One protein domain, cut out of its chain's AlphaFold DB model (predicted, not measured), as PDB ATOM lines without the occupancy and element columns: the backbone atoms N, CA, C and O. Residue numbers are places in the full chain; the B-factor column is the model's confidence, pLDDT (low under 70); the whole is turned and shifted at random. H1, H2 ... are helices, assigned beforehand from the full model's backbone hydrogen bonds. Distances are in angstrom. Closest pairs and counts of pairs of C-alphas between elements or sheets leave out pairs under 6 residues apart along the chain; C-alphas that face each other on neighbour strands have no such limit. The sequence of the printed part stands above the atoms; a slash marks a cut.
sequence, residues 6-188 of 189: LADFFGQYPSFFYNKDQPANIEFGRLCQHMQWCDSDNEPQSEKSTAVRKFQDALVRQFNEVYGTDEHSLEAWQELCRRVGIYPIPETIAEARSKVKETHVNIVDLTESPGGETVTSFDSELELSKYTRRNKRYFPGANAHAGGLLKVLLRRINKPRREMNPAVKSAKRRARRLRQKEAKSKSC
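What this domain is: This is residues 6 to 188 of the 189 residues of an uncharacterized protein of Coprinopsis marcescibilis (UniProt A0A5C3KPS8). Two groups of helices sit end to end along the longest axis, linked by the long helix H3, and a lone long helix, H9, runs across the far end. In one group H1 packs on H3 with H2 near both; in the other H4, H5 and H8 form a small triangle running the same way, while H6 crosses H3 near the middle of the whole. H7 and H9 touch no other helix. The printed part has 183 residues with nine named helices, H1 to H9 in chain order, and no named strand: an all-helix domain. It is compact, with a radius of gyration of the C-alphas of 17.9 A and spans of 50 by 35 by 29 A.

How they stand to each other: H1, residues 6 to 10, touches residues 54 to 62 of H3, residues 47 to 67; the closest C-alphas, of Leu 6 and Ala 58, are 5.2 A apart. H2, residues 24 to 34, is close to H3 but not clearly touching, with the C-alphas of Cys 32 and Lys 48 at 7.3 A and a shallow tilt of 22 degrees, opposite ways. H3 only just touches H4, residues 74 to 83, with 3 pairs of C-alphas within 8 A; the closest are those of Tyr 67 and Ala 76, 5.7 A apart. H4 touches H5, residues 93 to 102, at Leu 74 and Ile 93, whose C-alphas are 5.3 A apart, at a shallow tilt of 29 degrees, the same way. H6, residues 107 to 112, touches residues 59 to 66 of H3, about perpendicular at 80 degrees, with the C-alphas of Phe 63 and Thr 111 closest at 5.3 A. H7, residues 125 to 135, is apart from H3, H4 and H5. H8, residues 148 to 153, touches H5 at a shallow tilt of 29 degrees, the same way; the closest C-alphas, of Lys 101 and Val 152, are 5.5 A apart. H9, residues 166 to 185, is apart from H4 and H5, for instance. Residues 104 to 105 pair with residues 121 to 122, antiparallel. Every O i to N i+4 pair is within hydrogen-bond range in H1 to H7 and H9; H8 has 0 of 2, but 3 of 3 O i to N i+3 pairs.

Where its parts are: H1 begins at C-alpha 6, (195.615, 137.313, 162.880). H2 is 15.0 A long, H3 30.2 A, H4 and H5 14.3 A each, and H7 15.2 A. H6 and H8 have six residues each. H9 is 28.8 A long and ends at C-alpha 185, (229.630, 141.439, 151.661).

The domain as a whole: The C-alphas of Ser 40 and Cys 188, the two farthest apart, are 55.1 A apart. The printed part has no cut. The links H1 to H2, H2 to H3, H6 to H7, H7 to H8 and H8 to H9 are long. Mean pLDDT of the printed part is 86.7, but 72 in H9; residues 39 to 42, 113 to 116, 164 to 170, 180 and 183 to 188 are under 70.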
ATOM      1  N   LEU A   6     195.487 137.760 161.489       91.62
ATOM      2  CA  LEU A   6     195.615 137.313 162.880       91.62
ATOM      3  C   LEU A   6     194.963 138.271 163.886       91.62
ATOM      4  O   LEU A   6     194.301 137.811 164.815       91.62
ATOM      5  N   ALA A   7     195.115 139.582 163.705       91.50
ATOM      6  CA  ALA A   7     194.471 140.585 164.548       91.50
ATOM      7  C   ALA A   7     192.940 140.489 164.452       91.50
ATOM      8  O   ALA A   7     192.267 140.514 165.481       91.50
ATOM      9  N   ASP A   8     192.403 140.274 163.247       93.31
ATOM     10  CA  ASP A   8     190.961 140.076 163.032       93.31
ATOM     11  C   ASP A   8     190.451 138.783 163.687       93.31
ATOM     12  O   ASP A   8     189.333 138.722 164.204       93.31
ATOM     13  N   PHE A   9     191.275 137.730 163.712       95.25
ATOM     14  CA  PHE A   9     190.957 136.515 164.455       95.25
ATOM     15  C   PHE A   9     190.868 136.773 165.964       95.25
ATOM     16  O   PHE A   9     189.849 136.452 166.575       95.25
ATOM     17  N   PHE A  10     191.902 137.367 166.566       95.31
ATOM     18  CA  PHE A  10     191.907 137.622 168.007       95.31
ATOM     19  C   PHE A  10     190.847 138.652 168.428       95.31
ATOM     20  O   PHE A  10     190.280 138.525 169.511       95.31
ATOM     21  N   GLY A  11     190.510 139.609 167.558       94.75
ATOM     22  CA  GLY A  11     189.458 140.603 167.788       94.75
ATOM     23  C   GLY A  11     188.046 140.021 167.945       94.75
ATOM     24  O   GLY A  11     187.169 140.698 168.475       94.75
ATOM     25  N   GLN A  12     187.819 138.757 167.565       95.44
ATOM     26  CA  GLN A  12     186.553 138.053 167.828       95.44
ATOM     27  C   GLN A  12     186.331 137.741 169.320       95.44
ATOM     28  O   GLN A  12     185.229 137.343 169.696       95.44
ATOM     29  N   TYR A  13     187.348 137.924 170.168       95.62
ATOM     30  CA  TYR A  13     187.317 137.616 171.596       95.62
ATOM     31  C   TYR A  13     187.507 138.904 172.418       95.62
ATOM     32  O   TYR A  13     188.609 139.170 172.890       95.62
ATOM     33  N   PRO A  14     186.456 139.724 172.624       93.50
ATOM     34  CA  PRO A  14     186.589 141.069 173.200       93.50
ATOM     35  C   PRO A  14     187.071 141.090 174.659       93.50
ATOM     36  O   PRO A  14     187.567 142.113 175.123       93.50
ATOM     37  N   SER A  15     186.941 139.979 175.391       94.44
ATOM     38  CA  SER A  15     187.462 139.838 176.757       94.44
ATOM     39  C   SER A  15     188.939 139.422 176.810       94.44
ATOM     40  O   SER A  15     189.507 139.361 177.900       94.44
ATOM     41  N   PHE A  16     189.559 139.118 175.665       96.06
ATOM     42  CA  PHE A  16     190.947 138.688 175.557       96.06
ATOM     43  C   PHE A  16     191.833 139.814 175.007       96.06
ATOM     44  O   PHE A  16     191.591 140.363 173.935       96.06
ATOM     45  N   PHE A  17     192.915 140.125 175.721       94.69
ATOM     46  CA  PHE A  17     193.877 141.150 175.312       94.69
ATOM     47  C   PHE A  17     195.015 140.540 174.482       94.69
ATOM     48  O   PHE A  17     195.993 140.025 175.037       94.69
ATOM     49  N   TYR A  18     194.886 140.623 173.156       93.50
ATOM     50  CA  TYR A  18     195.900 140.173 172.199       93.50
ATOM     51  C   TYR A  18     197.154 141.051 172.227       93.50
ATOM     52  O   TYR A  18     197.096 142.259 171.996       93.50
ATOM     53  N   ASN A  19     198.305 140.423 172.463       90.81
ATOM     54  CA  ASN A  19     199.611 141.053 172.355       90.81
ATOM     55  C   ASN A  19     200.253 140.731 170.997       90.81
ATOM     56  O   ASN A  19     200.831 139.662 170.809       90.81
ATOM     57  N   LYS A  20     200.206 141.692 170.069       87.56
ATOM     58  CA  LYS A  20     200.789 141.563 168.722       87.56
ATOM     59  C   LYS A  20     202.314 141.396 168.694       87.56
ATOM     60  O   LYS A  20     202.852 140.994 167.670       87.56
ATOM     61  N   ASP A  21     203.003 141.728 169.785       85.00
ATOM     62  CA  ASP A  21     204.460 141.608 169.884       85.00
ATOM     63  C   ASP A  21     204.878 140.206 170.372       85.00
ATOM     64  O   ASP A  21     206.068 139.901 170.473       85.00
ATOM     65  N   GLN A  22     203.903 139.340 170.677       86.69
ATOM     66  CA  GLN A  22     204.118 137.931 170.985       86.69
ATOM     67  C   GLN A  22     203.793 137.038 169.785       86.69
ATOM     68  O   GLN A  22     202.939 137.376 168.962       86.69
ATOM     69  N   PRO A  23     204.423 135.853 169.702       84.69
ATOM     70  CA  PRO A  23     204.124 134.902 168.646       84.69
ATOM     71  C   PRO A  23     202.648 134.500 168.632       84.69
ATOM     72  O   PRO A  23     202.058 134.214 169.678       84.69
ATOM     73  N   ALA A  24     202.060 134.397 167.444       89.38
ATOM     74  CA  ALA A  24     200.629 134.154 167.275       89.38
ATOM     75  C   ALA A  24     200.189 132.834 167.924       89.38
ATOM     76  O   ALA A  24     199.105 132.727 168.491       89.38
ATOM     77  N   ASN A  25     201.055 131.819 167.894       88.88
ATOM     78  CA  ASN A  25     200.802 130.531 168.532       88.88
ATOM     79  C   ASN A  25     200.856 130.597 170.071       88.88
ATOM     80  O   ASN A  25     200.177 129.814 170.736       88.88
ATOM     81  N   ILE A  26     201.646 131.514 170.638       90.00
ATOM     82  CA  ILE A  26     201.695 131.766 172.083       90.00
ATOM     83  C   ILE A  26     200.425 132.495 172.520       90.00
ATOM     84  O   ILE A  26     199.786 132.072 173.484       90.00
ATOM     85  N   GLU A  27     200.006 133.513 171.768       93.06
ATOM     86  CA  GLU A  27     198.759 134.238 172.030       93.06
ATOM     87  C   GLU A  27     197.529 133.343 171.873       93.06
ATOM     88  O   GLU A  27     196.631 133.391 172.708       93.06
ATOM     89  N   PHE A  28     197.512 132.440 170.889       93.00
ATOM     90  CA  PHE A  28     196.455 131.432 170.779       93.00
ATOM     91  C   PHE A  28     196.440 130.482 171.986       93.00
ATOM     92  O   PHE A  28     195.378 130.132 172.494       93.00
ATOM     93  N   GLY A  29     197.612 130.106 172.508       92.00
ATOM     94  CA  GLY A  29     197.715 129.348 173.757       92.00
ATOM     95  C   GLY A  29     197.137 130.099 174.962       92.00
ATOM     96  O   GLY A  29     196.399 129.503 175.748       92.00
ATOM     97  N   ARG A  30     197.422 131.403 175.088       95.25
ATOM     98  CA  ARG A  30     196.836 132.269 176.128       95.25
ATOM     99  C   ARG A  30     195.325 132.406 175.966       95.25
ATOM    100  O   ARG A  30     194.616 132.356 176.965       95.25
ATOM    101  N   LEU A  31     194.833 132.524 174.734       95.44
ATOM    102  CA  LEU A  31     193.402 132.554 174.448       95.44
ATOM    103  C   LEU A  31     192.726 131.256 174.903       95.44
ATOM    104  O   LEU A  31     191.730 131.318 175.613       95.44
ATOM    105  N   CYS A  32     193.287 130.088 174.576       93.12
ATOM    106  CA  CYS A  32     192.747 128.806 175.039       93.12
ATOM    107  C   CYS A  32     192.656 128.727 176.572       93.12
ATOM    108  O   CYS A  32     191.668 128.223 177.094       93.12
ATOM    109  N   GLN A  33     193.660 129.245 177.291       93.12
ATOM    110  CA  GLN A  33     193.642 129.307 178.757       93.12
ATOM    111  C   GLN A  33     192.577 130.275 179.280       93.12
ATOM    112  O   GLN A  33     191.840 129.932 180.200       93.12
ATOM    113  N   HIS A  34     192.478 131.462 178.679       94.81
ATOM    114  CA  HIS A  34     191.494 132.488 179.030       94.81
ATOM    115  C   HIS A  34     190.055 131.999 178.843       94.81
ATOM    116  O   HIS A  34     189.210 132.219 179.702       94.81
ATOM    117  N   MET A  35     189.804 131.274 177.751       93.62
ATOM    118  CA  MET A  35     188.508 130.663 177.446       93.62
ATOM    119  C   MET A  35     188.268 129.341 178.192       93.62
ATOM    120  O   MET A  35     187.208 128.747 178.035       93.62
ATOM    121  N   GLN A  36     189.242 128.870 178.982       91.88
ATOM    122  CA  GLN A  36     189.186 127.609 179.730       91.88
ATOM    123  C   GLN A  36     188.915 126.370 178.857       91.88
ATOM    124  O   GLN A  36     188.359 125.377 179.321       91.88
ATOM    125  N   TRP A  37     189.344 126.397 177.593       91.44
ATOM    126  CA  TRP A  37     189.179 125.265 176.685       91.44
ATOM    127  C   TRP A  37     190.144 124.127 177.044       91.44
ATOM    128  O   TRP A  37     191.367 124.250 176.903       91.44
ATOM    129  N   CYS A  38     189.591 122.992 177.462       75.75
ATOM    130  CA  CYS A  38     190.328 121.828 177.944       75.75
ATOM    131  C   CYS A  38     190.703 120.871 176.798       75.75
ATOM    132  O   CYS A  38     190.244 120.991 175.662       75.75
ATOM    133  N   ASP A  39     191.588 119.903 177.051       67.56
ATOM    134  CA  ASP A  39     191.965 118.891 176.045       67.56
ATOM    135  C   ASP A  39     190.893 117.816 175.819       67.56
ATOM    136  O   ASP A  39     190.871 117.202 174.750       67.56
ATOM    137  N   SER A  40     189.965 117.647 176.766       65.44
ATOM    138  CA  SER A  40     188.711 116.910 176.558       65.44
ATOM    139  C   SER A  40     187.864 117.525 175.449       65.44
ATOM    140  O   SER A  40     187.185 116.811 174.721       65.44
ATOM    141  N   ASP A  41     187.978 118.839 175.250       65.56
ATOM    142  CA  ASP A  41     187.143 119.600 174.322       65.56
ATOM    143  C   ASP A  41     187.716 119.566 172.901       65.56
ATOM    144  O   ASP A  41     187.477 120.457 172.094       65.56
ATOM    145  N   ASN A  42     188.507 118.547 172.563       65.50
ATOM    146  CA  ASN A  42     189.013 118.342 171.207       65.50
ATOM    147  C   ASN A  42     187.974 117.662 170.290       65.50
ATOM    148  O   ASN A  42     188.321 117.223 169.191       65.50
ATOM    149  N   GLU A  43     186.708 117.584 170.712       76.38
ATOM    150  CA  GLU A  43     185.615 117.126 169.856       76.38
ATOM    151  C   GLU A  43     185.499 118.008 168.598       76.38
ATOM    152  O   GLU A  43     185.622 119.231 168.702       76.38
ATOM    153  N   PRO A  44     185.246 117.444 167.398       74.19
ATOM    154  CA  PRO A  44     185.323 118.190 166.134       74.19
ATOM    155  C   PRO A  44     184.328 119.354 165.973       74.19
ATOM    156  O   PRO A  44     184.405 120.062 164.963       74.19
ATOM    157  N   GLN A  45     183.401 119.528 166.915       80.19
ATOM    158  CA  GLN A  45     182.367 120.564 166.942       80.19
ATOM    159  C   GLN A  45     182.442 121.459 168.188       80.19
ATOM    160  O   GLN A  45     181.599 122.335 168.358       80.19
ATOM    161  N   SER A  46     183.450 121.285 169.046       87.94
ATOM    162  CA  SER A  46     183.637 122.165 170.198       87.94
ATOM    163  C   SER A  46     184.023 123.589 169.779       87.94
ATOM    164  O   SER A  46     184.560 123.824 168.685       87.94
ATOM    165  N   GLU A  47     183.841 124.545 170.689       89.75
ATOM    166  CA  GLU A  47     184.334 125.914 170.509       89.75
ATOM    167  C   GLU A  47     185.845 125.950 170.268       89.75
ATOM    168  O   GLU A  47     186.308 126.639 169.357       89.75
ATOM    169  N   LYS A  48     186.609 125.138 171.010       90.44
ATOM    170  CA  LYS A  48     188.061 125.014 170.852       90.44
ATOM    171  C   LYS A  48     188.437 124.553 169.449       90.44
ATOM    172  O   LYS A  48     189.289 125.165 168.809       90.44
ATOM    173  N   SER A  49     187.806 123.493 168.944       89.75
ATOM    174  CA  SER A  49     188.093 122.975 167.600       89.75
ATOM    175  C   SER A  49     187.758 124.008 166.516       89.75
ATOM    176  O   SER A  49     188.508 124.166 165.548       89.75
ATOM    177  N   THR A  50     186.682 124.770 166.716       91.69
ATOM    178  CA  THR A  50     186.278 125.873 165.837       91.69
ATOM    179  C   THR A  50     187.303 127.007 165.869       91.69
ATOM    180  O   THR A  50     187.732 127.483 164.815       91.69
ATOM    181  N   ALA A  51     187.763 127.395 167.058       93.62
ATOM    182  CA  ALA A  51     188.801 128.401 167.235       93.62
ATOM    183  C   ALA A  51     190.136 127.967 166.618       93.62
ATOM    184  O   ALA A  51     190.778 128.769 165.947       93.62
ATOM    185  N   VAL A  52     190.524 126.692 166.759       92.06
ATOM    186  CA  VAL A  52     191.720 126.126 166.113       92.06
ATOM    187  C   VAL A  52     191.638 126.258 164.592       92.06
ATOM    188  O   VAL A  52     192.610 126.688 163.974       92.06
ATOM    189  N   ARG A  53     190.495 125.921 163.977       92.06
ATOM    190  CA  ARG A  53     190.311 126.063 162.520       92.06
ATOM    191  C   ARG A  53     190.402 127.522 162.084       92.06
ATOM    192  O   ARG A  53     191.180 127.834 161.191       92.06
ATOM    193  N   LYS A  54     189.684 128.420 162.764       94.69
ATOM    194  CA  LYS A  54     189.718 129.862 162.475       94.69
ATOM    195  C   LYS A  54     191.120 130.459 162.639       94.69
ATOM    196  O   LYS A  54     191.535 131.269 161.817       94.69
ATOM    197  N   PHE A  55     191.866 130.036 163.657       94.19
ATOM    198  CA  PHE A  55     193.253 130.451 163.860       94.19
ATOM    199  C   PHE A  55     194.167 129.957 162.729       94.19
ATOM    200  O   PHE A  55     194.994 130.708 162.216       94.19
ATOM    201  N   GLN A  56     193.997 128.706 162.291       93.06
ATOM    202  CA  GLN A  56     194.724 128.163 161.141       93.06
ATOM    203  C   GLN A  56     194.392 128.909 159.843       93.06
ATOM    204  O   GLN A  56     195.302 129.201 159.067       93.06
ATOM    205  N   ASP A  57     193.124 129.256 159.620       93.94
ATOM    206  CA  ASP A  57     192.708 130.081 158.483       93.94
ATOM    207  C   ASP A  57     193.350 131.470 158.541       93.94
ATOM    208  O   ASP A  57     193.854 131.955 157.529       93.94
ATOM    209  N   ALA A  58     193.394 132.081 159.727       94.06
ATOM    210  CA  ALA A  58     194.033 133.373 159.939       94.06
ATOM    211  C   ALA A  58     195.540 133.330 159.640       94.06
ATOM    212  O   ALA A  58     196.031 134.212 158.948       94.06
ATOM    213  N   LEU A  59     196.263 132.281 160.055       93.19
ATOM    214  CA  LEU A  59     197.679 132.094 159.698       93.19
ATOM    215  C   LEU A  59     197.897 132.012 158.179       93.19
ATOM    216  O   LEU A  59     198.855 132.575 157.650       93.19
ATOM    217  N   VAL A  60     197.017 131.310 157.462       93.44
ATOM    218  CA  VAL A  60     197.117 131.171 156.000       93.44
ATOM    219  C   VAL A  60     196.788 132.481 155.298       93.44
ATOM    220  O   VAL A  60     197.511 132.883 154.388       93.44
ATOM    221  N   ARG A  61     195.737 133.176 155.737       92.31
ATOM    222  CA  ARG A  61     195.383 134.504 155.217       92.31
ATOM    223  C   ARG A  61     196.488 135.515 155.485       92.31
ATOM    224  O   ARG A  61     196.867 136.221 154.563       92.31
ATOM    225  N   GLN A  62     197.087 135.483 156.676       91.81
ATOM    226  CA  GLN A  62     198.223 136.328 157.024       91.81
ATOM    227  C   GLN A  62     199.391 136.124 156.064       91.81
ATOM    228  O   GLN A  62     199.979 137.087 155.586       91.81
ATOM    229  N   PHE A  63     199.727 134.869 155.758       92.25
ATOM    230  CA  PHE A  63     200.764 134.565 154.778       92.25
ATOM    231  C   PHE A  63     200.413 135.142 153.400       92.25
ATOM    232  O   PHE A  63     201.244 135.787 152.765       92.25
ATOM    233  N   ASN A  64     199.176 134.931 152.951       91.56
ATOM    234  CA  ASN A  64     198.710 135.392 151.646       91.56
ATOM    235  C   ASN A  64     198.657 136.927 151.538       91.56
ATOM    236  O   ASN A  64     198.914 137.456 150.466       91.56
ATOM    237  N   GLU A  65     198.353 137.646 152.619       89.62
ATOM    238  CA  GLU A  65     198.396 139.118 152.662       89.62
ATOM    239  C   GLU A  65     199.819 139.654 152.487       89.62
ATOM    240  O   GLU A  65     200.015 140.700 151.876       89.62
ATOM    241  N   VAL A  66     200.815 138.933 153.010       87.81
ATOM    242  CA  VAL A  66     202.223 139.354 152.967       87.81
ATOM    243  C   VAL A  66     202.887 138.982 151.645       87.81
ATOM    244  O   VAL A  66     203.661 139.766 151.104       87.81
ATOM    245  N   TYR A  67     202.608 137.784 151.131       90.06
ATOM    246  CA  TYR A  67     203.328 137.206 149.991       90.06
ATOM    247  C   TYR A  67     202.486 137.065 148.723       90.06
ATOM    248  O   TYR A  67     203.026 136.748 147.668       90.06
ATOM    249  N   GLY A  68     201.174 137.270 148.808       89.62
ATOM    250  CA  GLY A  68     200.246 136.980 147.725       89.62
ATOM    251  C   GLY A  68     199.939 135.488 147.565       89.62
ATOM    252  O   GLY A  68     200.480 134.609 148.241       89.62
ATOM    253  N   THR A  69     199.029 135.198 146.637       89.69
ATOM    254  CA  THR A  69     198.579 133.834 146.310       89.69
ATOM    255  C   THR A  69     198.994 133.370 144.917       89.69
ATOM    256  O   THR A  69     198.894 132.173 144.633       89.69
ATOM    257  N   ASP A  70     199.422 134.297 144.058       89.94
ATOM    258  CA  ASP A  70     199.692 134.056 142.643       89.94
ATOM    259  C   ASP A  70     201.063 133.406 142.421       89.94
ATOM    260  O   ASP A  70     202.102 134.058 142.501       89.94
ATOM    261  N   GLU A  71     201.069 132.111 142.095       89.19
ATOM    262  CA  GLU A  71     202.304 131.375 141.809       89.19
ATOM    263  C   GLU A  71     202.991 131.764 140.497       89.19
ATOM    264  O   GLU A  71     204.115 131.307 140.259       89.19
ATOM    265  N   HIS A  72     202.354 132.606 139.682       92.94
ATOM    266  CA  HIS A  72     202.921 133.174 138.465       92.94
ATOM    267  C   HIS A  72     203.542 134.564 138.674       92.94
ATOM    268  O   HIS A  72     204.158 135.080 137.744       92.94
ATOM    269  N   SER A  73     203.471 135.143 139.878       95.81
ATOM    270  CA  SER A  73     204.179 136.389 140.192       95.81
ATOM    271  C   SER A  73     205.640 136.109 140.540       95.81
ATOM    272  O   SER A  73     205.960 135.511 141.574       95.81
ATOM    273  N   LEU A  74     206.553 136.569 139.681       96.12
ATOM    274  CA  LEU A  74     207.988 136.514 139.952       96.12
ATOM    275  C   LEU A  74     208.338 137.346 141.190       96.12
ATOM    276  O   LEU A  74     209.120 136.895 142.024       96.12
ATOM    277  N   GLU A  75     207.722 138.514 141.346       95.75
ATOM    278  CA  GLU A  75     207.946 139.437 142.459       95.75
ATOM    279  C   GLU A  75     207.630 138.769 143.801       95.75
ATOM    280  O   GLU A  75     208.433 138.845 144.733       95.75
ATOM    281  N   ALA A  76     206.510 138.043 143.881       94.62
ATOM    282  CA  ALA A  76     206.113 137.294 145.068       94.62
ATOM    283  C   ALA A  76     207.134 136.195 145.425       94.62
ATOM    284  O   ALA A  76     207.532 136.040 146.584       94.62
ATOM    285  N   TRP A  77     207.627 135.461 144.421       96.00
ATOM    286  CA  TRP A  77     208.678 134.461 144.619       96.00
ATOM    287  C   TRP A  77     210.016 135.075 145.039       96.00
ATOM    288  O   TRP A  77     210.710 134.503 145.884       96.00
ATOM    289  N   GLN A  78     210.389 136.215 144.464       95.06
ATOM    290  CA  GLN A  78     211.614 136.932 144.807       95.06
ATOM    291  C   GLN A  78     211.555 137.496 146.225       95.06
ATOM    292  O   GLN A  78     212.533 137.375 146.965       95.06
ATOM    293  N   GLU A  79     210.409 138.035 146.641       92.56
ATOM    294  CA  GLU A  79     210.211 138.493 148.015       92.56
ATOM    295  C   GLU A  79     210.303 137.336 149.007       92.56
ATOM    296  O   GLU A  79     211.035 137.404 149.999       92.56
ATOM    297  N   LEU A  80     209.674 136.204 148.690       93.62
ATOM    298  CA  LEU A  80     209.829 135.002 149.495       93.62
ATOM    299  C   LEU A  80     211.297 134.541 149.550       93.62
ATOM    300  O   LEU A  80     211.777 134.191 150.629       93.62
ATOM    301  N   CYS A  81     212.030 134.595 148.430       94.44
ATOM    302  CA  CYS A  81     213.463 134.288 148.379       94.44
ATOM    303  C   CYS A  81     214.281 135.180 149.322       94.44
ATOM    304  O   CYS A  81     215.090 134.647 150.087       94.44
ATOM    305  N   ARG A  82     214.044 136.500 149.323       92.69
ATOM    306  CA  ARG A  82     214.693 137.434 150.262       92.69
ATOM    307  C   ARG A  82     214.431 137.011 151.699       92.69
ATOM    308  O   ARG A  82     215.367 136.807 152.469       92.69
ATOM    309  N   ARG A  83     213.159 136.791 152.039       91.44
ATOM    310  CA  ARG A  83     212.713 136.497 153.407       91.44
ATOM    311  C   ARG A  83     213.263 135.176 153.944       91.44
ATOM    312  O   ARG A  83     213.561 135.097 155.132       91.44
ATOM    313  N   VAL A  84     213.476 134.164 153.098       92.31
ATOM    314  CA  VAL A  84     214.093 132.881 153.505       92.31
ATOM    315  C   VAL A  84     215.626 132.853 153.374       92.31
ATOM    316  O   VAL A  84     216.255 131.830 153.680       92.31
ATOM    317  N   GLY A  85     216.240 133.962 152.946       90.69
ATOM    318  CA  GLY A  85     217.691 134.133 152.851       90.69
ATOM    319  C   GLY A  85     218.335 133.465 151.631       90.69
ATOM    320  O   GLY A  85     219.463 132.973 151.727       90.69
ATOM    321  N   ILE A  86     217.626 133.399 150.501       92.19
ATOM    322  CA  ILE A  86     218.179 132.960 149.213       92.19
ATOM    323  C   ILE A  86     218.892 134.138 148.544       92.19
ATOM    324  O   ILE A  86     218.301 135.191 148.321       92.19
ATOM    325  N   TYR A  87     220.159 133.923 148.193       88.00
ATOM    326  CA  TYR A  87     220.983 134.863 147.440       88.00
ATOM    327  C   TYR A  87     221.915 134.099 146.472       88.00
ATOM    328  O   TYR A  87     222.445 133.050 146.868       88.00
ATOM    329  N   PRO A  88     222.144 134.592 145.236       93.88
ATOM    330  CA  PRO A  88     221.442 135.716 144.608       93.88
ATOM    331  C   PRO A  88     219.945 135.421 144.435       93.88
ATOM    332  O   PRO A  88     219.528 134.261 144.444       93.88
ATOM    333  N   ILE A  89     219.141 136.480 144.344       95.19
ATOM    334  CA  ILE A  89     217.702 136.358 144.104       95.19
ATOM    335  C   ILE A  89     217.515 135.857 142.664       95.19
ATOM    336  O   ILE A  89     218.054 136.487 141.758       95.19
ATOM    337  N   PRO A  90     216.796 134.745 142.430       96.06
ATOM    338  CA  PRO A  90     216.616 134.230 141.077       96.06
ATOM    339  C   PRO A  90     215.771 135.154 140.190       96.06
ATOM    340  O   PRO A  90     214.843 135.813 140.663       96.06
ATOM    341  N   GLU A  91     216.065 135.154 138.891       96.88
ATOM    342  CA  GLU A  91     215.400 136.006 137.890       96.88
ATOM    343  C   GLU A  91     214.224 135.303 137.199       96.88
ATOM    344  O   GLU A  91     213.478 135.919 136.445       96.88
ATOM    345  N   THR A  92     214.021 134.010 137.474       97.56
ATOM    346  CA  THR A  92     212.918 133.229 136.906       97.56
ATOM    347  C   THR A  92     212.080 132.557 137.991       97.56
ATOM    348  O   THR A  92     212.584 132.125 139.032       97.56
ATOM    349  N   ILE A  93     210.779 132.403 137.721       97.19
ATOM    350  CA  ILE A  93     209.830 131.735 138.628       97.19
ATOM    351  C   ILE A  93     210.264 130.292 138.898       97.19
ATOM    352  O   ILE A  93     210.205 129.820 140.032       97.19
ATOM    353  N   ALA A  94     210.725 129.588 137.859       96.25
ATOM    354  CA  ALA A  94     211.149 128.197 137.964       96.25
ATOM    355  C   ALA A  94     212.318 128.031 138.946       96.25
ATOM    356  O   ALA A  94     212.283 127.158 139.820       96.25
ATOM    357  N   GLU A  95     213.329 128.896 138.853       96.44
ATOM    358  CA  GLU A  95     214.475 128.871 139.757       96.44
ATOM    359  C   GLU A  95     214.098 129.307 141.170       96.44
ATOM    360  O   GLU A  95     214.461 128.619 142.128       96.44
ATOM    361  N   ALA A  96     213.333 130.392 141.319       96.75
ATOM    362  CA  ALA A  96     212.892 130.882 142.622       96.75
ATOM    363  C   ALA A  96     212.068 129.823 143.369       96.75
ATOM    364  O   ALA A  96     212.397 129.452 144.500       96.75
ATOM    365  N   ARG A  97     211.077 129.230 142.695       95.00
ATOM    366  CA  ARG A  97     210.272 128.122 143.226       95.00
ATOM    367  C   ARG A  97     211.140 126.932 143.628       95.00
ATOM    368  O   ARG A  97     210.933 126.355 144.698       95.00
ATOM    369  N   SER A  98     212.111 126.562 142.790       94.75
ATOM    370  CA  SER A  98     213.033 125.458 143.069       94.75
ATOM    371  C   SER A  98     213.877 125.728 144.320       94.75
ATOM    372  O   SER A  98     213.906 124.905 145.236       94.75
ATOM    373  N   LYS A  99     214.481 126.917 144.429       94.81
ATOM    374  CA  LYS A  99     215.290 127.302 145.594       94.81
ATOM    375  C   LYS A  99     214.466 127.353 146.873       94.81
ATOM    376  O   LYS A  99     214.892 126.796 147.881       94.81
ATOM    377  N   VAL A 100     213.269 127.939 146.838       94.62
ATOM    378  CA  VAL A 100     212.364 127.964 147.998       94.62
ATOM    379  C   VAL A 100     212.000 126.543 148.438       94.62
ATOM    380  O   VAL A 100     212.040 126.238 149.633       94.62
ATOM    381  N   LYS A 101     211.730 125.633 147.494       92.88
ATOM    382  CA  LYS A 101     211.448 124.215 147.781       92.88
ATOM    383  C   LYS A 101     212.603 123.495 148.490       92.88
ATOM    384  O   LYS A 101     212.365 122.536 149.222       92.88
ATOM    385  N   GLU A 102     213.842 123.936 148.297       91.62
ATOM    386  CA  GLU A 102     215.020 123.369 148.969       91.62
ATOM    387  C   GLU A 102     215.228 123.908 150.390       91.62
ATOM    388  O   GLU A 102     215.981 123.315 151.170       91.62
ATOM    389  N   THR A 103     214.569 125.012 150.748       93.25
ATOM    390  CA  THR A 103     214.658 125.582 152.094       93.25
ATOM    391  C   THR A 103     213.779 124.829 153.089       93.25
ATOM    392  O   THR A 103     212.765 124.213 152.743       93.25
ATOM    393  N   HIS A 104     214.166 124.884 154.359       94.38
ATOM    394  CA  HIS A 104     213.335 124.447 155.472       94.38
ATOM    395  C   HIS A 104     213.181 125.649 156.391       94.38
ATOM    396  O   HIS A 104     214.150 126.060 157.012       94.38
ATOM    397  N   VAL A 105     211.998 126.239 156.451       94.69
ATOM    398  CA  VAL A 105     211.690 127.403 157.292       94.69
ATOM    399  C   VAL A 105     210.394 127.132 158.039       94.69
ATOM    400  O   VAL A 105     209.579 126.320 157.592       94.69
ATOM    401  N   ASN A 106     210.207 127.778 159.186       94.06
ATOM    402  CA  ASN A 106     208.915 127.750 159.851       94.06
ATOM    403  C   ASN A 106     208.022 128.840 159.240       94.06
ATOM    404  O   ASN A 106     208.412 130.000 159.170       94.06
ATOM    405  N   ILE A 107     206.836 128.454 158.766       93.62
ATOM    406  CA  ILE A 107     205.927 129.373 158.068       93.62
ATOM    407  C   ILE A 107     205.274 130.365 159.043       93.62
ATOM    408  O   ILE A 107     205.008 131.494 158.654       93.62
ATOM    409  N   VAL A 108     205.093 130.006 160.319       90.69
ATOM    410  CA  VAL A 108     204.620 130.953 161.346       90.69
ATOM    411  C   VAL A 108     205.613 132.114 161.490       90.69
ATOM    412  O   VAL A 108     205.210 133.273 161.529       90.69
ATOM    413  N   ASP A 109     206.917 131.832 161.442       90.69
ATOM    414  CA  ASP A 109     207.952 132.877 161.505       90.69
ATOM    415  C   ASP A 109     207.901 133.812 160.276       90.69
ATOM    416  O   ASP A 109     208.215 134.996 160.381       90.69
ATOM    417  N   LEU A 110     207.459 133.310 159.113       89.75
ATOM    418  CA  LEU A 110     207.224 134.144 157.927       89.75
ATOM    419  C   LEU A 110     206.010 135.067 158.100       89.75
ATOM    420  O   LEU A 110     206.024 136.172 157.566       89.75
ATOM    421  N   THR A 111     204.989 134.642 158.854       86.88
ATOM    422  CA  THR A 111     203.777 135.441 159.108       86.88
ATOM    423  C   THR A 111     203.945 136.509 160.191       86.88
ATOM    424  O   THR A 111     203.221 137.497 160.174       86.88
ATOM    425  N   GLU A 112     204.893 136.337 161.116       79.38
ATOM    426  CA  GLU A 112     205.078 137.234 162.273       79.38
ATOM    427  C   GLU A 112     205.980 138.443 161.993       79.38
ATOM    428  O   GLU A 112     206.004 139.387 162.773       79.38
ATOM    429  N   SER A 113     206.726 138.441 160.886       67.88
ATOM    430  CA  SER A 113     207.657 139.526 160.553       67.88
ATOM    431  C   SER A 113     207.468 140.025 159.113       67.88
ATOM    432  O   SER A 113     208.376 139.907 158.287       67.88
ATOM    433  N   PRO A 114     206.283 140.551 158.756       62.44
ATOM    434  CA  PRO A 114     206.060 141.113 157.428       62.44
ATOM    435  C   PRO A 114     207.030 142.280 157.180       62.44
ATOM    436  O   PRO A 114     207.038 143.255 157.923       62.44
ATOM    437  N   GLY A 115     207.895 142.151 156.168       58.69
ATOM    438  CA  GLY A 115     208.896 143.168 155.811       58.69
ATOM    439  C   GLY A 115     210.136 143.264 156.719       58.69
ATOM    440  O   GLY A 115     210.903 144.210 156.573       58.69
ATOM    441  N   GLY A 116     210.346 142.322 157.650       66.75
ATOM    442  CA  GLY A 116     211.480 142.339 158.592       66.75
ATOM    443  C   GLY A 116     212.733 141.562 158.147       66.75
ATOM    444  O   GLY A 116     212.946 141.295 156.962       66.75
ATOM    445  N   GLU A 117     213.552 141.137 159.116       73.94
ATOM    446  CA  GLU A 117     214.786 140.355 158.907       73.94
ATOM    447  C   GLU A 117     214.532 138.932 158.388       73.94
ATOM    448  O   GLU A 117     213.499 138.323 158.671       73.94
ATOM    449  N   THR A 118     215.502 138.362 157.667       83.31
ATOM    450  CA  THR A 118     215.420 136.994 157.134       83.31
ATOM    451  C   THR A 118     215.067 135.971 158.215       83.31
ATOM    452  O   THR A 118     215.716 135.929 159.261       83.31
ATOM    453  N   VAL A 119     214.099 135.092 157.945       89.25
ATOM    454  CA  VAL A 119     213.727 134.042 158.900       89.25
ATOM    455  C   VAL A 119     214.817 132.981 159.013       89.25
ATOM    456  O   VAL A 119     215.594 132.722 158.087       89.25
ATOM    457  N   THR A 120     214.844 132.302 160.157       90.12
ATOM    458  CA  THR A 120     215.767 131.189 160.368       90.12
ATOM    459  C   THR A 120     215.430 130.044 159.416       90.12
ATOM    460  O   THR A 120     214.387 129.401 159.530       90.12
ATOM    461  N   SER A 121     216.342 129.748 158.489       91.31
ATOM    462  CA  SER A 121     216.289 128.517 157.700       91.31
ATOM    463  C   SER A 121     217.095 127.386 158.348       91.31
ATOM    464  O   SER A 121     218.156 127.593 158.942       91.31
ATOM    465  N   PHE A 122     216.599 126.162 158.219       91.50
ATOM    466  CA  PHE A 122     217.129 124.940 158.813       91.50
ATOM    467  C   PHE A 122     217.746 124.045 157.737       91.50
ATOM    468  O   PHE A 122     217.333 124.033 156.575       91.50
ATOM    469  N   ASP A 123     218.741 123.259 158.139       88.00
ATOM    470  CA  ASP A 123     219.484 122.408 157.204       88.00
ATOM    471  C   ASP A 123     218.710 121.134 156.814       88.00
ATOM    472  O   ASP A 123     219.029 120.497 155.808       88.00
ATOM    473  N   SER A 124     217.684 120.754 157.587       90.31
ATOM    474  CA  SER A 124     216.859 119.570 157.337       90.31
ATOM    475  C   SER A 124     215.417 119.751 157.826       90.31
ATOM    476  O   SER A 124     215.134 120.561 158.711       90.31
ATOM    477  N   GLU A 125     214.502 118.930 157.293       92.00
ATOM    478  CA  GLU A 125     213.146 118.792 157.846       92.00
ATOM    479  C   GLU A 125     213.154 118.356 159.314       92.00
ATOM    480  O   GLU A 125     212.249 118.733 160.055       92.00
ATOM    481  N   LEU A 126     214.149 117.574 159.747       92.56
ATOM    482  CA  LEU A 126     214.257 117.130 161.134       92.56
ATOM    483  C   LEU A 126     214.587 118.299 162.068       92.56
ATOM    484  O   LEU A 126     213.953 118.435 163.111       92.56
ATOM    485  N   GLU A 127     215.542 119.151 161.698       93.56
ATOM    486  CA  GLU A 127     215.884 120.339 162.487       93.56
ATOM    487  C   GLU A 127     214.718 121.333 162.532       93.56
ATOM    488  O   GLU A 127     214.351 121.793 163.615       93.56
ATOM    489  N   LEU A 128     214.049 121.561 161.395       95.62
ATOM    490  CA  LEU A 128     212.803 122.330 161.361       95.62
ATOM    491  C   LEU A 128     211.730 121.704 162.270       95.62
ATOM    492  O   LEU A 128     211.090 122.406 163.044       95.62
ATOM    493  N   SER A 129     211.540 120.385 162.215       95.00
ATOM    494  CA  SER A 129     210.568 119.666 163.048       95.00
ATOM    495  C   SER A 129     210.846 119.843 164.543       95.00
ATOM    496  O   SER A 129     209.932 120.185 165.297       95.00
ATOM    497  N   LYS A 130     212.103 119.667 164.974       94.94
ATOM    498  CA  LYS A 130     212.522 119.874 166.369       94.94
ATOM    499  C   LYS A 130     212.232 121.302 166.822       94.94
ATOM    500  O   LYS A 130     211.630 121.484 167.880       94.94
ATOM    501  N   TYR A 131     212.616 122.292 166.016       95.12
ATOM    502  CA  TYR A 131     212.350 123.701 166.299       95.12
ATOM    503  C   TYR A 131     210.848 123.974 166.430       95.12
ATOM    504  O   TYR A 131     210.403 124.520 167.438       95.12
ATOM    505  N   THR A 132     210.054 123.535 165.454       93.94
ATOM    506  CA  THR A 132     208.604 123.741 165.441       93.94
ATOM    507  C   THR A 132     207.930 123.133 166.667       93.94
ATOM    508  O   THR A 132     207.123 123.798 167.314       93.94
ATOM    509  N   ARG A 133     208.279 121.891 167.022       93.00
ATOM    510  CA  ARG A 133     207.706 121.184 168.177       93.00
ATOM    511  C   ARG A 133     208.086 121.851 169.495       93.00
ATOM    512  O   ARG A 133     207.209 122.089 170.321       93.00
ATOM    513  N   ARG A 134     209.370 122.186 169.669       93.19
ATOM    514  CA  ARG A 134     209.890 122.842 170.878       93.19
ATOM    515  C   ARG A 134     209.202 124.181 171.137       93.19
ATOM    516  O   ARG A 134     208.864 124.471 172.277       93.19
ATOM    517  N   ASN A 135     208.976 124.964 170.084       89.00
ATOM    518  CA  ASN A 135     208.373 126.294 170.185       89.00
ATOM    519  C   ASN A 135     206.849 126.293 169.989       89.00
ATOM    520  O   ASN A 135     206.231 127.352 170.028       89.00
ATOM    521  N   LYS A 136     206.234 125.124 169.757       88.62
ATOM    522  CA  LYS A 136     204.800 124.956 169.456       88.62
ATOM    523  C   LYS A 136     204.309 125.793 168.256       88.62
ATOM    524  O   LYS A 136     203.148 126.192 168.220       88.62
ATOM    525  N   ARG A 137     205.174 126.058 167.269       89.62
ATOM    526  CA  ARG A 137     204.922 126.942 166.107       89.62
ATOM    527  C   ARG A 137     204.359 126.175 164.906       89.62
ATOM    528  O   ARG A 137     205.010 126.061 163.866       89.62
ATOM    529  N   TYR A 138     203.197 125.550 165.072       90.44
ATOM    530  CA  TYR A 138     202.609 124.702 164.031       90.44
ATOM    531  C   TYR A 138     201.854 125.522 162.988       90.44
ATOM    532  O   TYR A 138     200.950 126.279 163.322       90.44
ATOM    533  N   PHE A 139     202.186 125.296 161.720       91.19
ATOM    534  CA  PHE A 139     201.431 125.815 160.585       91.19
ATOM    535  C   PHE A 139     200.520 124.711 160.011       91.19
ATOM    536  O   PHE A 139     200.959 123.553 159.957       91.19
ATOM    537  N   PRO A 140     199.274 125.014 159.596       89.31
ATOM    538  CA  PRO A 140     198.364 124.011 159.042       89.31
ATOM    539  C   PRO A 140     198.929 123.360 157.772       89.31
ATOM    540  O   PRO A 140     199.361 124.032 156.839       89.31
ATOM    541  N   GLY A 141     198.917 122.025 157.728       80.62
ATOM    542  CA  GLY A 141     199.428 121.259 156.582       80.62
ATOM    543  C   GLY A 141     198.485 121.220 155.375       80.62
ATOM    544  O   GLY A 141     198.940 121.024 154.253       80.62
ATOM    545  N   ALA A 142     197.184 121.403 155.596       77.88
ATOM    546  CA  ALA A 142     196.167 121.529 154.560       77.88
ATOM    547  C   ALA A 142     195.214 122.657 154.964       77.88
ATOM    548  O   ALA A 142     194.816 122.733 156.125       77.88
ATOM    549  N   ASN A 143     194.879 123.537 154.022       83.31
ATOM    550  CA  ASN A 143     193.940 124.632 154.238       83.31
ATOM    551  C   ASN A 143     193.316 125.053 152.898       83.31
ATOM    552  O   ASN A 143     194.007 125.055 151.876       83.31
ATOM    553  N   ALA A 144     192.030 125.413 152.901       72.00
ATOM    554  CA  ALA A 144     191.296 125.815 151.699       72.00
ATOM    555  C   ALA A 144     191.849 127.099 151.056       72.00
ATOM    556  O   ALA A 144     191.766 127.270 149.844       72.00
ATOM    557  N   HIS A 145     192.465 127.973 151.852       76.62
ATOM    558  CA  HIS A 145     193.042 129.238 151.405       76.62
ATOM    559  C   HIS A 145     194.505 129.113 150.943       76.62
ATOM    560  O   HIS A 145     195.143 130.121 150.643       76.62
ATOM    561  N   ALA A 146     195.073 127.902 150.902       77.50
ATOM    562  CA  ALA A 146     196.481 127.721 150.570       77.50
ATOM    563  C   ALA A 146     196.770 127.953 149.074       77.50
ATOM    564  O   ALA A 146     196.457 127.107 148.228       77.50
ATOM    565  N   GLY A 147     197.438 129.072 148.772       80.56
ATOM    566  CA  GLY A 147     197.956 129.402 147.441       80.56
ATOM    567  C   GLY A 147     199.164 128.554 147.016       80.56
ATOM    568  O   GLY A 147     199.712 127.763 147.794       80.56
ATOM    569  N   GLY A 148     199.591 128.715 145.762       84.44
ATOM    570  CA  GLY A 148     200.684 127.933 145.173       84.44
ATOM    571  C   GLY A 148     202.043 128.157 145.845       84.44
ATOM    572  O   GLY A 148     202.781 127.194 146.077       84.44
ATOM    573  N   LEU A 149     202.331 129.396 146.268       90.19
ATOM    574  CA  LEU A 149     203.548 129.741 147.015       90.19
ATOM    575  C   LEU A 149     203.632 128.963 148.328       90.19
ATOM    576  O   LEU A 149     204.622 128.282 148.606       90.19
ATOM    577  N   LEU A 150     202.553 129.016 149.110       91.56
ATOM    578  CA  LEU A 150     202.482 128.396 150.426       91.56
ATOM    579  C   LEU A 150     202.704 126.882 150.355       91.56
ATOM    580  O   LEU A 150     203.462 126.318 151.148       91.56
ATOM    581  N   LYS A 151     202.097 126.216 149.364       90.00
ATOM    582  CA  LYS A 151     202.214 124.760 149.176       90.00
ATOM    583  C   LYS A 151     203.664 124.296 149.012       90.00
ATOM    584  O   LYS A 151     204.003 123.195 149.445       90.00
ATOM    585  N   VAL A 152     204.537 125.123 148.433       92.31
ATOM    586  CA  VAL A 152     205.957 124.789 148.219       92.31
ATOM    587  C   VAL A 152     206.775 124.827 149.516       92.31
ATOM    588  O   VAL A 152     207.793 124.132 149.621       92.31
ATOM    589  N   LEU A 153     206.327 125.566 150.532       93.06
ATOM    590  CA  LEU A 153     206.999 125.683 151.833       93.06
ATOM    591  C   LEU A 153     206.632 124.567 152.818       93.06
ATOM    592  O   LEU A 153     207.378 124.323 153.765       93.06
ATOM    593  N   LEU A 154     205.518 123.862 152.607       92.69
ATOM    594  CA  LEU A 154     205.026 122.849 153.543       92.69
ATOM    595  C   LEU A 154     206.019 121.686 153.715       92.69
ATOM    596  O   LEU A 154     206.548 121.129 152.749       92.69
ATOM    597  N   ARG A 155     206.268 121.290 154.969       93.75
ATOM    598  CA  ARG A 155     207.175 120.189 155.344       93.75
ATOM    599  C   ARG A 155     206.512 119.245 156.339       93.75
ATOM    600  O   ARG A 155     205.576 119.607 157.052       93.75
ATOM    601  N   ARG A 156     207.029 118.018 156.433       91.50
ATOM    602  CA  ARG A 156     206.551 117.026 157.405       91.50
ATOM    603  C   ARG A 156     207.099 117.338 158.796       91.50
ATOM    604  O   ARG A 156     208.200 116.929 159.141       91.50
ATOM    605  N   ILE A 157     206.309 118.019 159.619       92.94
ATOM    606  CA  ILE A 157     206.706 118.334 161.000       92.94
ATOM    607  C   ILE A 157     206.558 117.119 161.917       92.94
ATOM    608  O   ILE A 157     207.440 116.843 162.729       92.94
ATOM    609  N   ASN A 158     205.476 116.349 161.785       89.19
ATOM    610  CA  ASN A 158     205.216 115.257 162.724       89.19
ATOM    611  C   ASN A 158     206.043 113.994 162.438       89.19
ATOM    612  O   ASN A 158     206.468 113.306 163.362       89.19
ATOM    613  N   LYS A 159     206.312 113.711 161.163       90.06
ATOM    614  CA  LYS A 159     207.125 112.574 160.714       90.06
ATOM    615  C   LYS A 159     208.145 113.069 159.676       90.06
ATOM    616  O   LYS A 159     207.919 112.864 158.479       90.06
ATOM    617  N   PRO A 160     209.196 113.797 160.103       90.12
ATOM    618  CA  PRO A 160     210.174 114.375 159.184       90.12
ATOM    619  C   PRO A 160     210.919 113.280 158.421       90.12
ATOM    620  O   PRO A 160     211.111 112.172 158.930       90.12
ATOM    621  N   ARG A 161     211.348 113.578 157.189       86.81
ATOM    622  CA  ARG A 161     212.211 112.660 156.433       86.81
ATOM    623  C   ARG A 161     213.517 112.405 157.197       86.81
ATOM    624  O   ARG A 161     214.053 113.310 157.836       86.81
ATOM    625  N   ARG A 162     214.020 111.164 157.131       78.25
ATOM    626  CA  ARG A 162     215.312 110.779 157.727       78.25
ATOM    627  C   ARG A 162     216.433 111.659 157.166       78.25
ATOM    628  O   ARG A 162     216.420 111.993 155.983       78.25
ATOM    629  N   GLU A 163     217.381 112.037 158.023       70.06
ATOM    630  CA  GLU A 163     218.499 112.888 157.609       70.06
ATOM    631  C   GLU A 163     219.410 112.174 156.602       70.06
ATOM    632  O   GLU A 163     219.590 110.958 156.645       70.06
ATOM    633  N   MET A 164     220.008 112.961 155.702       63.88
ATOM    634  CA  MET A 164     221.117 112.508 154.862       63.88
ATOM    635  C   MET A 164     222.370 112.263 155.720       63.88
ATOM    636  O   MET A 164     222.506 112.826 156.807       63.88
ATOM    637  N   ASN A 165     223.311 111.465 155.206       69.19
ATOM    638  CA  ASN A 165     224.590 111.156 155.855       69.19
ATOM    639  C   ASN A 165     225.308 112.438 156.380       69.19
ATOM    640  O   ASN A 165     225.361 113.437 155.648       69.19
ATOM    641  N   PRO A 166     225.881 112.432 157.606       67.56
ATOM    642  CA  PRO A 166     226.589 113.567 158.224       67.56
ATOM    643  C   PRO A 166     227.595 114.319 157.335       67.56
ATOM    644  O   PRO A 166     227.734 115.543 157.452       67.56
ATOM    645  N   ALA A 167     228.269 113.623 156.412       67.69
ATOM    646  CA  ALA A 167     229.200 114.240 155.465       67.69
ATOM    647  C   ALA A 167     228.494 115.226 154.512       67.69
ATOM    648  O   ALA A 167     228.953 116.353 154.308       67.69
ATOM    649  N   VAL A 168     227.318 114.848 154.001       68.38
ATOM    650  CA  VAL A 168     226.508 115.687 153.101       68.38
ATOM    651  C   VAL A 168     225.943 116.904 153.842       68.38
ATOM    652  O   VAL A 168     225.900 118.008 153.295       68.38
ATOM    653  N   LYS A 169     225.565 116.728 155.117       67.44
ATOM    654  CA  LYS A 169     225.093 117.815 155.993       67.44
ATOM    655  C   LYS A 169     226.171 118.887 156.180       67.44
ATOM    656  O   LYS A 169     225.901 120.075 156.005       67.44
ATOM    657  N   SER A 170     227.401 118.466 156.470       68.88
ATOM    658  CA  SER A 170     228.543 119.368 156.674       68.88
ATOM    659  C   SER A 170     228.881 120.171 155.413       68.88
ATOM    660  O   SER A 170     229.107 121.382 155.495       68.88
ATOM    661  N   ALA A 171     228.820 119.535 154.238       73.69
ATOM    662  CA  ALA A 171     229.024 120.199 152.951       73.69
ATOM    663  C   ALA A 171     227.950 121.266 152.662       73.69
ATOM    664  O   ALA A 171     228.294 122.411 152.357       73.69
ATOM    665  N   LYS A 172     226.656 120.941 152.839       71.75
ATOM    666  CA  LYS A 172     225.555 121.913 152.675       71.75
ATOM    667  C   LYS A 172     225.691 123.105 153.623       71.75
ATOM    668  O   LYS A 172     225.534 124.247 153.196       71.75
ATOM    669  N   ARG A 173     226.031 122.856 154.890       71.81
ATOM    670  CA  ARG A 173     226.197 123.904 155.909       71.81
ATOM    671  C   ARG A 173     227.358 124.847 155.576       71.81
ATOM    672  O   ARG A 173     227.225 126.061 155.738       71.81
ATOM    673  N   ARG A 174     228.474 124.313 155.062       76.44
ATOM    674  CA  ARG A 174     229.604 125.120 154.575       76.44
ATOM    675  C   ARG A 174     229.205 125.960 153.360       76.44
ATOM    676  O   ARG A 174     229.429 127.165 153.378       76.44
ATOM    677  N   ALA A 175     228.557 125.353 152.364       76.38
ATOM    678  CA  ALA A 175     228.091 126.053 151.165       76.38
ATOM    679  C   ALA A 175     227.110 127.188 151.503       76.38
ATOM    680  O   ALA A 175     227.235 128.294 150.985       76.38
ATOM    681  N   ARG A 176     226.174 126.951 152.428       74.06
ATOM    682  CA  ARG A 176     225.222 127.969 152.883       74.06
ATOM    683  C   ARG A 176     225.900 129.126 153.615       74.06
ATOM    684  O   ARG A 176     225.600 130.276 153.320       74.06
ATOM    685  N   ARG A 177     226.822 128.839 154.542       78.25
ATOM    686  CA  ARG A 177     227.576 129.885 155.259       78.25
ATOM    687  C   ARG A 177     228.394 130.756 154.310       78.25
ATOM    688  O   ARG A 177     228.472 131.957 154.532       78.25
ATOM    689  N   LEU A 178     228.990 130.160 153.276       79.00
ATOM    690  CA  LEU A 178     229.709 130.904 152.241       79.00
ATOM    691  C   LEU A 178     228.757 131.830 151.478       79.00
ATOM    692  O   LEU A 178     229.003 133.030 151.450       79.00
ATOM    693  N   ARG A 179     227.611 131.316 151.009       75.56
ATOM    694  CA  ARG A 179     226.585 132.131 150.328       75.56
ATOM    695  C   ARG A 179     226.069 133.286 151.187       75.56
ATOM    696  O   ARG A 179     225.909 134.392 150.693       75.56
ATOM    697  N   GLN A 180     225.837 133.049 152.479       68.56
ATOM    698  CA  GLN A 180     225.396 134.093 153.412       68.56
ATOM    699  C   GLN A 180     226.486 135.140 153.676       68.56
ATOM    700  O   GLN A 180     226.171 136.320 153.795       68.56
ATOM    701  N   LYS A 181     227.762 134.737 153.752       75.19
ATOM    702  CA  LYS A 181     228.887 135.679 153.865       75.19
ATOM    703  C   LYS A 181     229.043 136.529 152.604       75.19
ATOM    704  O   LYS A 181     229.201 137.736 152.724       75.19
ATOM    705  N   GLU A 182     228.958 135.917 151.425       74.50
ATOM    706  CA  GLU A 182     229.011 136.624 150.140       74.50
ATOM    707  C   GLU A 182     227.851 137.615 149.992       74.50
ATOM    708  O   GLU A 182     228.079 138.768 149.636       74.50
ATOM    709  N   ALA A 183     226.626 137.205 150.341       66.38
ATOM    710  CA  ALA A 183     225.454 138.081 150.334       66.38
ATOM    711  C   ALA A 183     225.627 139.291 151.265       66.38
ATOM    712  O   ALA A 183     225.273 140.409 150.907       66.38
ATOM    713  N   LYS A 184     226.212 139.073 152.451       68.38
ATOM    714  CA  LYS A 184     226.461 140.137 153.429       68.38
ATOM    715  C   LYS A 184     227.573 141.095 152.986       68.38
ATOM    716  O   LYS A 184     227.508 142.269 153.317       68.38
ATOM    717  N   SER A 185     228.558 140.609 152.227       69.06
ATOM    718  CA  SER A 185     229.630 141.439 151.661       69.06
ATOM    719  C   SER A 185     229.129 142.333 150.526       69.06
ATOM    720  O   SER A 185     229.491 143.498 150.478       69.06
ATOM    721  N   LYS A 186     228.264 141.808 149.647       61.59
ATOM    722  CA  LYS A 186     227.731 142.531 148.476       61.59
ATOM    723  C   LYS A 186     226.597 143.513 148.790       61.59
ATOM    724  O   LYS A 186     226.143 144.210 147.898       61.59
ATOM    725  N   SER A 187     226.102 143.528 150.026       51.19
ATOM    726  CA  SER A 187     225.091 144.489 150.488       51.19
ATOM    727  C   SER A 187     225.707 145.729 151.157       51.19
ATOM    728  O   SER A 187     224.954 146.608 151.568       51.19
ATOM    729  N   CYS A 188     227.037 145.771 151.319       47.44
ATOM    730  CA  CYS A 188     227.788 146.892 151.904       47.44
ATOM    731  C   CYS A 188     228.599 147.696 150.865       47.44
ATOM    732  O   CYS A 188     229.318 148.612 151.264       47.44
TER     733      CYS A 188